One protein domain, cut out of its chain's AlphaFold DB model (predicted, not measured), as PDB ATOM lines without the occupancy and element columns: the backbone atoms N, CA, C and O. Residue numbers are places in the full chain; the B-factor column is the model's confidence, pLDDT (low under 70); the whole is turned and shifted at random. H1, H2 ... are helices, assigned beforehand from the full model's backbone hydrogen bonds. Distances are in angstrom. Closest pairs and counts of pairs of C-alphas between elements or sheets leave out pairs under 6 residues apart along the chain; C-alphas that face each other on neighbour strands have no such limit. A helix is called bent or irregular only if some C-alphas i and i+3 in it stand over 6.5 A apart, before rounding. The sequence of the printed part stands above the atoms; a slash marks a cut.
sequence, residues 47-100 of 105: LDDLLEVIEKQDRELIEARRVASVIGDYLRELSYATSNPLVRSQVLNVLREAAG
ATOM      1  N   LEU A  47     -42.113 -13.436  41.911       71.88
ATOM      2  CA  LEU A  47     -40.926 -13.052  42.659       71.88
ATOM      3  C   LEU A  47     -39.611 -13.371  41.923       71.88
ATOM      4  O   LEU A  47     -38.555 -12.993  42.433       71.88
ATOM      5  N   ASP A  48     -39.644 -13.999  40.742       76.12
ATOM      6  CA  ASP A  48     -38.433 -14.338  39.976       76.12
ATOM      7  C   ASP A  48     -37.621 -13.076  39.641       76.12
ATOM      8  O   ASP A  48     -36.413 -13.026  39.884       76.12
ATOM      9  N   ASP A  49     -38.294 -12.001  39.220       78.06
ATOM     10  CA  ASP A  49     -37.660 -10.703  38.956       78.06
ATOM     11  C   ASP A  49     -36.973 -10.130  40.212       78.06
ATOM     12  O   ASP A  49     -35.897  -9.529  40.141       78.06
ATOM     13  N   LEU A  50     -37.575 -10.318  41.393       76.06
ATOM     14  CA  LEU A  50     -36.996  -9.863  42.661       76.06
ATOM     15  C   LEU A  50     -35.773 -10.697  43.051       76.06
ATOM     16  O   LEU A  50     -34.789 -10.133  43.532       76.06
ATOM     17  N   LEU A  51     -35.803 -12.011  42.821       77.12
ATOM     18  CA  LEU A  51     -34.651 -12.880  43.056       77.12
ATOM     19  C   LEU A  51     -33.493 -12.552  42.126       77.12
ATOM     20  O   LEU A  51     -32.361 -12.462  42.596       77.12
ATOM     21  N   GLU A  52     -33.751 -12.307  40.842       83.81
ATOM     22  CA  GLU A  52     -32.704 -11.897  39.904       83.81
ATOM     23  C   GLU A  52     -32.020 -10.602  40.360       83.81
ATOM     24  O   GLU A  52     -30.789 -10.481  40.309       83.81
ATOM     25  N   VAL A  53     -32.804  -9.643  40.864       84.31
ATOM     26  CA  VAL A  53     -32.277  -8.403  41.444       84.31
ATOM     27  C   VAL A  53     -31.441  -8.689  42.694       84.31
ATOM     28  O   VAL A  53     -30.344  -8.140  42.817       84.31
ATOM     29  N   ILE A  54     -31.904  -9.562  43.593       79.81
ATOM     30  CA  ILE A  54     -31.162  -9.951  44.803       79.81
ATOM     31  C   ILE A  54     -29.844 -10.648  44.438       79.81
ATOM     32  O   ILE A  54     -28.792 -10.288  44.961       79.81
ATOM     33  N   GLU A  55     -29.856 -11.595  43.500       83.75
ATOM     34  CA  GLU A  55     -28.652 -12.303  43.046       83.75
ATOM     35  C   GLU A  55     -27.660 -11.377  42.342       83.75
ATOM     36  O   GLU A  55     -26.437 -11.547  42.425       83.75
ATOM     37  N   LYS A  56     -28.164 -10.375  41.622       87.25
ATOM     38  CA  LYS A  56     -27.323  -9.325  41.057       87.25
ATOM     39  C   LYS A  56     -26.676  -8.484  42.160       87.25
ATOM     40  O   LYS A  56     -25.462  -8.296  42.123       87.25
ATOM     41  N   GLN A  57     -27.447  -8.034  43.149       82.31
ATOM     42  CA  GLN A  57     -26.927  -7.249  44.272       82.31
ATOM     43  C   GLN A  57     -25.902  -8.028  45.105       82.31
ATOM     44  O   GLN A  57     -24.873  -7.467  45.477       82.31
ATOM     45  N   ASP A  58     -26.127  -9.320  45.357       81.81
ATOM     46  CA  ASP A  58     -25.171 -10.161  46.089       81.81
ATOM     47  C   ASP A  58     -23.837 -10.281  45.333       81.81
ATOM     48  O   ASP A  58     -22.762 -10.125  45.918       81.81
ATOM     49  N   ARG A  59     -23.883 -10.451  44.002       85.94
ATOM     50  CA  ARG A  59     -22.675 -10.446  43.158       85.94
ATOM     51  C   ARG A  59     -21.928  -9.116  43.219       85.94
ATOM     52  O   ARG A  59     -20.711  -9.120  43.414       85.94
ATOM     53  N   GLU A  60     -22.639  -7.999  43.093       88.75
ATOM     54  CA  GLU A  60     -22.051  -6.657  43.181       88.75
ATOM     55  C   GLU A  60     -21.418  -6.410  44.561       88.75
ATOM     56  O   GLU A  60     -20.309  -5.879  44.651       88.75
ATOM     57  N   LEU A  61     -22.055  -6.865  45.646       84.06
ATOM     58  CA  LEU A  61     -21.508  -6.778  47.004       84.06
ATOM     59  C   LEU A  61     -20.250  -7.635  47.188       84.06
ATOM     60  O   LEU A  61     -19.284  -7.184  47.813       84.06
ATOM     61  N   ILE A  62     -20.226  -8.854  46.644       87.88
ATOM     62  CA  ILE A  62     -19.044  -9.726  46.676       87.88
ATOM     63  C   ILE A  62     -17.871  -9.063  45.947       87.88
ATOM     64  O   ILE A  62     -16.739  -9.085  46.444       87.88
ATOM     65  N   GLU A  63     -18.127  -8.456  44.790       88.69
ATOM     66  CA  GLU A  63     -17.108  -7.754  44.017       88.69
ATOM     67  C   GLU A  63     -16.606  -6.501  44.744       88.69
ATOM     68  O   GLU A  63     -15.397  -6.348  44.937       88.69
ATOM     69  N   ALA A  64     -17.513  -5.666  45.258       84.94
ATOM     70  CA  ALA A  64     -17.161  -4.495  46.056       84.94
ATOM     71  C   ALA A  64     -16.307  -4.875  47.277       84.94
ATOM     72  O   ALA A  64     -15.313  -4.212  47.585       84.94
ATOM     73  N   ARG A  65     -16.635  -5.991  47.942       87.12
ATOM     74  CA  ARG A  65     -15.862  -6.509  49.076       87.12
ATOM     75  C   ARG A  65     -14.466  -6.978  48.667       87.12
ATOM     76  O   ARG A  65     -13.513  -6.741  49.411       87.12
ATOM     77  N   ARG A  66     -14.315  -7.610  47.496       88.19
ATOM     78  CA  ARG A  66     -12.994  -7.966  46.946       88.19
ATOM     79  C   ARG A  66     -12.156  -6.725  46.664       88.19
ATOM     80  O   ARG A  66     -11.007  -6.672  47.094       88.19
ATOM     81  N   VAL A  67     -12.733  -5.720  46.005       88.12
ATOM     82  CA  VAL A  67     -12.043  -4.453  45.709       88.12
ATOM     83  C   VAL A  67     -11.610  -3.755  46.999       88.12
ATOM     84  O   VAL A  67     -10.454  -3.352  47.122       88.12
ATOM     85  N   ALA A  68     -12.495  -3.676  47.996       85.50
ATOM     86  CA  ALA A  68     -12.177  -3.095  49.297       85.50
ATOM     87  C   ALA A  68     -11.033  -3.835  50.011       85.50
ATOM     88  O   ALA A  68     -10.184  -3.191  50.623       85.50
ATOM     89  N   SER A  69     -10.975  -5.170  49.900       89.19
ATOM     90  CA  SER A  69      -9.865  -5.967  50.439       89.19
ATOM     91  C   SER A  69      -8.536  -5.598  49.783       89.19
ATOM     92  O   SER A  69      -7.578  -5.299  50.486       89.19
ATOM     93  N   VAL A  70      -8.498  -5.549  48.447       90.06
ATOM     94  CA  VAL A  70      -7.288  -5.196  47.687       90.06
ATOM     95  C   VAL A  70      -6.815  -3.784  48.036       90.06
ATOM     96  O   VAL A  70      -5.632  -3.574  48.291       90.06
ATOM     97  N   ILE A  71      -7.732  -2.814  48.111       86.50
ATOM     98  CA  ILE A  71      -7.398  -1.447  48.539       86.50
ATOM     99  C   ILE A  71      -6.848  -1.451  49.970       86.50
ATOM    100  O   ILE A  71      -5.859  -0.775  50.246       86.50
ATOM    101  N   GLY A  72      -7.460  -2.216  50.878       86.75
ATOM    102  CA  GLY A  72      -6.989  -2.364  52.253       86.75
ATOM    103  C   GLY A  72      -5.559  -2.900  52.338       86.75
ATOM    104  O   GLY A  72      -4.762  -2.379  53.122       86.75
ATOM    105  N   ASP A  73      -5.217  -3.885  51.508       89.50
ATOM    106  CA  ASP A  73      -3.868  -4.449  51.432       89.50
ATOM    107  C   ASP A  73      -2.863  -3.421  50.888       89.50
ATOM    108  O   ASP A  73      -1.834  -3.177  51.523       89.50
ATOM    109  N   TYR A  74      -3.202  -2.710  49.806       84.19
ATOM    110  CA  TYR A  74      -2.368  -1.624  49.274       84.19
ATOM    111  C   TYR A  74      -2.141  -0.495  50.283       84.19
ATOM    112  O   TYR A  74      -1.020  -0.008  50.438       84.19
ATOM    113  N   LEU A  75      -3.187  -0.064  50.994       82.25
ATOM    114  CA  LEU A  75      -3.070   0.975  52.020       82.25
ATOM    115  C   LEU A  75      -2.191   0.517  53.185       82.25
ATOM    116  O   LEU A  75      -1.428   1.315  53.734       82.25
ATOM    117  N   ARG A  76      -2.260  -0.767  53.548       84.50
ATOM    118  CA  ARG A  76      -1.397  -1.351  54.573       84.50
ATOM    119  C   ARG A  76       0.063  -1.356  54.124       84.50
ATOM    120  O   ARG A  76       0.918  -0.905  54.884       84.50
ATOM    121  N   GLU A  77       0.352  -1.796  52.904       83.12
ATOM    122  CA  GLU A  77       1.707  -1.760  52.339       83.12
ATOM    123  C   GLU A  77       2.257  -0.333  52.241       83.12
ATOM    124  O   GLU A  77       3.390  -0.080  52.653       83.12
ATOM    125  N   LEU A  78       1.444   0.627  51.788       80.56
ATOM    126  CA  LEU A  78       1.807   2.046  51.765       80.56
ATOM    127  C   LEU A  78       2.094   2.582  53.169       80.56
ATOM    128  O   LEU A  78       3.085   3.290  53.364       80.56
ATOM    129  N   SER A  79       1.271   2.231  54.157       81.19
ATOM    130  CA  SER A  79       1.514   2.592  55.555       81.19
ATOM    131  C   SER A  79       2.847   2.022  56.044       81.19
ATOM    132  O   SER A  79       3.616   2.743  56.673       81.19
ATOM    133  N   TYR A  80       3.164   0.763  55.726       80.94
ATOM    134  CA  TYR A  80       4.450   0.160  56.080       80.94
ATOM    135  C   TYR A  80       5.622   0.858  55.384       80.94
ATOM    136  O   TYR A  80       6.565   1.273  56.058       80.94
ATOM    137  N   ALA A  81       5.552   1.071  54.071       76.88
ATOM    138  CA  ALA A  81       6.610   1.728  53.304       76.88
ATOM    139  C   ALA A  81       6.869   3.166  53.788       76.88
ATOM    140  O   ALA A  81       8.016   3.589  53.933       76.88
ATOM    141  N   THR A  82       5.808   3.904  54.121       73.56
ATOM    142  CA  THR A  82       5.888   5.281  54.639       73.56
ATOM    143  C   THR A  82       6.155   5.365  56.148       73.56
ATOM    144  O   THR A  82       6.287   6.466  56.685       73.56
ATOM    145  N   SER A  83       6.327   4.230  56.839       80.25
ATOM    146  CA  SER A  83       6.861   4.202  58.214       80.25
ATOM    147  C   SER A  83       8.295   4.723  58.263       80.25
ATOM    148  O   SER A  83       8.733   5.266  59.276       80.25
ATOM    149  N   ASN A  84       9.042   4.561  57.165       81.69
ATOM    150  CA  ASN A  84      10.381   5.109  57.030       81.69
ATOM    151  C   ASN A  84      10.297   6.617  56.692       81.69
ATOM    152  O   ASN A  84       9.741   6.968  55.648       81.69
ATOM    153  N   PRO A  85      10.874   7.521  57.510       79.31
ATOM    154  CA  PRO A  85      10.790   8.972  57.303       79.31
ATOM    155  C   PRO A  85      11.330   9.464  55.949       79.31
ATOM    156  O   PRO A  85      10.820  10.446  55.401       79.31
ATOM    157  N   LEU A  86      12.342   8.782  55.397       75.19
ATOM    158  CA  LEU A  86      12.923   9.102  54.087       75.19
ATOM    159  C   LEU A  86      11.966   8.726  52.954       75.19
ATOM    160  O   LEU A  86      11.670   9.558  52.097       75.19
ATOM    161  N   VAL A  87      11.418   7.509  52.998       78.38
ATOM    162  CA  VAL A  87      10.444   7.023  52.007       78.38
ATOM    163  C   VAL A  87       9.159   7.849  52.076       78.38
ATOM    164  O   VAL A  87       8.635   8.269  51.049       78.38
ATOM    165  N   ARG A  88       8.695   8.187  53.284       79.00
ATOM    166  CA  ARG A  88       7.550   9.083  53.496       79.00
ATOM    167  C   ARG A  88       7.747  10.444  52.833       79.00
ATOM    168  O   ARG A  88       6.825  10.943  52.195       79.00
ATOM    169  N   SER A  89       8.931  11.040  52.976       80.88
ATOM    170  CA  SER A  89       9.241  12.341  52.368       80.88
ATOM    171  C   SER A  89       9.290  12.261  50.840       80.88
ATOM    172  O   SER A  89       8.766  13.149  50.173       80.88
ATOM    173  N   GLN A  90       9.848  11.184  50.281       79.38
ATOM    174  CA  GLN A  90       9.869  10.952  48.832       79.38
ATOM    175  C   GLN A  90       8.456  10.769  48.261       79.38
ATOM    176  O   GLN A  90       8.102  11.431  47.289       79.38
ATOM    177  N   VAL A  91       7.621   9.946  48.901       79.88
ATOM    178  CA  VAL A  91       6.224   9.726  48.489       79.88
ATOM    179  C   VAL A  91       5.416  11.025  48.549       79.88
ATOM    180  O   VAL A  91       4.689  11.342  47.611       79.88
ATOM    181  N   LEU A  92       5.567  11.822  49.612       81.00
ATOM    182  CA  LEU A  92       4.883  13.114  49.733       81.00
ATOM    183  C   LEU A  92       5.321  14.126  48.668       81.00
ATOM    184  O   LEU A  92       4.493  14.920  48.224       81.00
ATOM    185  N   ASN A  93       6.591  14.109  48.256       82.12
ATOM    186  CA  ASN A  93       7.072  14.974  47.180       82.12
ATOM    187  C   ASN A  93       6.455  14.581  45.833       82.12
ATOM    188  O   ASN A  93       5.910  15.447  45.157       82.12
ATOM    189  N   VAL A  94       6.425  13.287  45.501       83.19
ATOM    190  CA  VAL A  94       5.788  12.794  44.265       83.19
ATOM    191  C   VAL A  94       4.289  13.113  44.244       83.19
ATOM    192  O   VAL A  94       3.766  13.565  43.229       83.19
ATOM    193  N   LEU A  95       3.583  12.941  45.368       82.31
ATOM    194  CA  LEU A  95       2.159  13.287  45.462       82.31
ATOM    195  C   LEU A  95       1.909  14.795  45.319       82.31
ATOM    196  O   LEU A  95       0.906  15.192  44.730       82.31
ATOM    197  N   ARG A  96       2.811  15.646  45.828       81.31
ATOM    198  CA  ARG A  96       2.732  17.106  45.647       81.31
ATOM    199  C   ARG A  96       2.968  17.520  44.200       81.31
ATOM    200  O   ARG A  96       2.231  18.368  43.706       81.31
ATOM    201  N   GLU A  97       3.942  16.907  43.530       83.38
ATOM    202  CA  GLU A  97       4.196  17.120  42.101       83.38
ATOM    203  C   GLU A  97       2.992  16.684  41.254       83.38
ATOM    204  O   GLU A  97       2.518  17.454  40.421       83.38
ATOM    205  N   ALA A  98       2.425  15.503  41.528       78.31
ATOM    206  CA  ALA A  98       1.251  14.986  40.822       78.31
ATOM    207  C   ALA A  98      -0.019  15.827  41.054       78.31
ATOM    208  O   ALA A  98      -0.834  15.980  40.149       78.31
ATOM    209  N   ALA A  99      -0.180  16.407  42.248       79.00
ATOM    210  CA  ALA A  99      -1.284  17.312  42.569       79.00
ATOM    211  C   ALA A  99      -1.095  18.737  42.009       79.00
ATOM    212  O   ALA A  99      -1.923  19.609  42.273       79.00
ATOM    213  N   GLY A 100      -0.007  19.007  41.275       74.75
ATOM    214  CA  GLY A 100       0.302  20.336  40.744       74.75
ATOM    215  C   GLY A 100       0.687  21.358  41.818       74.75
ATOM    216  O   GLY A 100       0.774  22.549  41.530       74.75
TER     217      GLY A 100
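This is residues 47 to 100 of the 105 residues of an uncharacterized protein of Paenibacillus sp. BK673 (UniProt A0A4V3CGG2). One long helix, H1, makes nearly the whole length of this domain, and a shorter helix, H2, is set at its far end after a tight turn, so that the two meet near their ends as an L with one long arm and one short arm. Most of the long arm and the last part of the short one stand free, with no packed core between them. The printed part has 54 residues with two named helices, H1 then H2, and no named strand; the class is all helix. It is extended, with a radius of gyration of the C-alphas of 19.2 A, and the C-alphas span 59 by 25 by 7 A.

Residues 47 to 77 stand free, of which 48 to 77 belong to H1, the helix of residues 48 to 81. A tight link of 3 residues joins it to H2, residues 85 to 98. H1 and H2 are close but not clearly touching, with 2 pairs of C-alphas within 8 A. Their closest C-alphas, those of Ala 81 and Val 87, are 6.7 A apart. Their lines stand at a steep tilt of 56 degrees, and they run opposite ways. Their centres are 29.3 A apart. Residues 93 to 100 also stand free, of which 93 to 98 belong to H2. In H1 and H2 every O i to N i+4 pair is within hydrogen-bond range.

H1 begins at Asp 48, with its C-alpha at (-38.433, -14.338, 39.976), and ends at Ala 81, with its C-alpha at (6.610, 1.728, 53.304). It has 34 residues and measures 49.6 A from first to last C-alpha. H2 has 14 residues, from Pro 85 to Ala 98, and measures 20.0 A; C-alpha 98 is at (1.251, 14.986, 40.822). Neither helix is bent.

The two C-alphas farthest apart, those of Leu 47 and Leu 86, are 59.3 A from each other. The printed part has no cut. The mean pLDDT of the printed part is 82.2, and no printed residue is under 70.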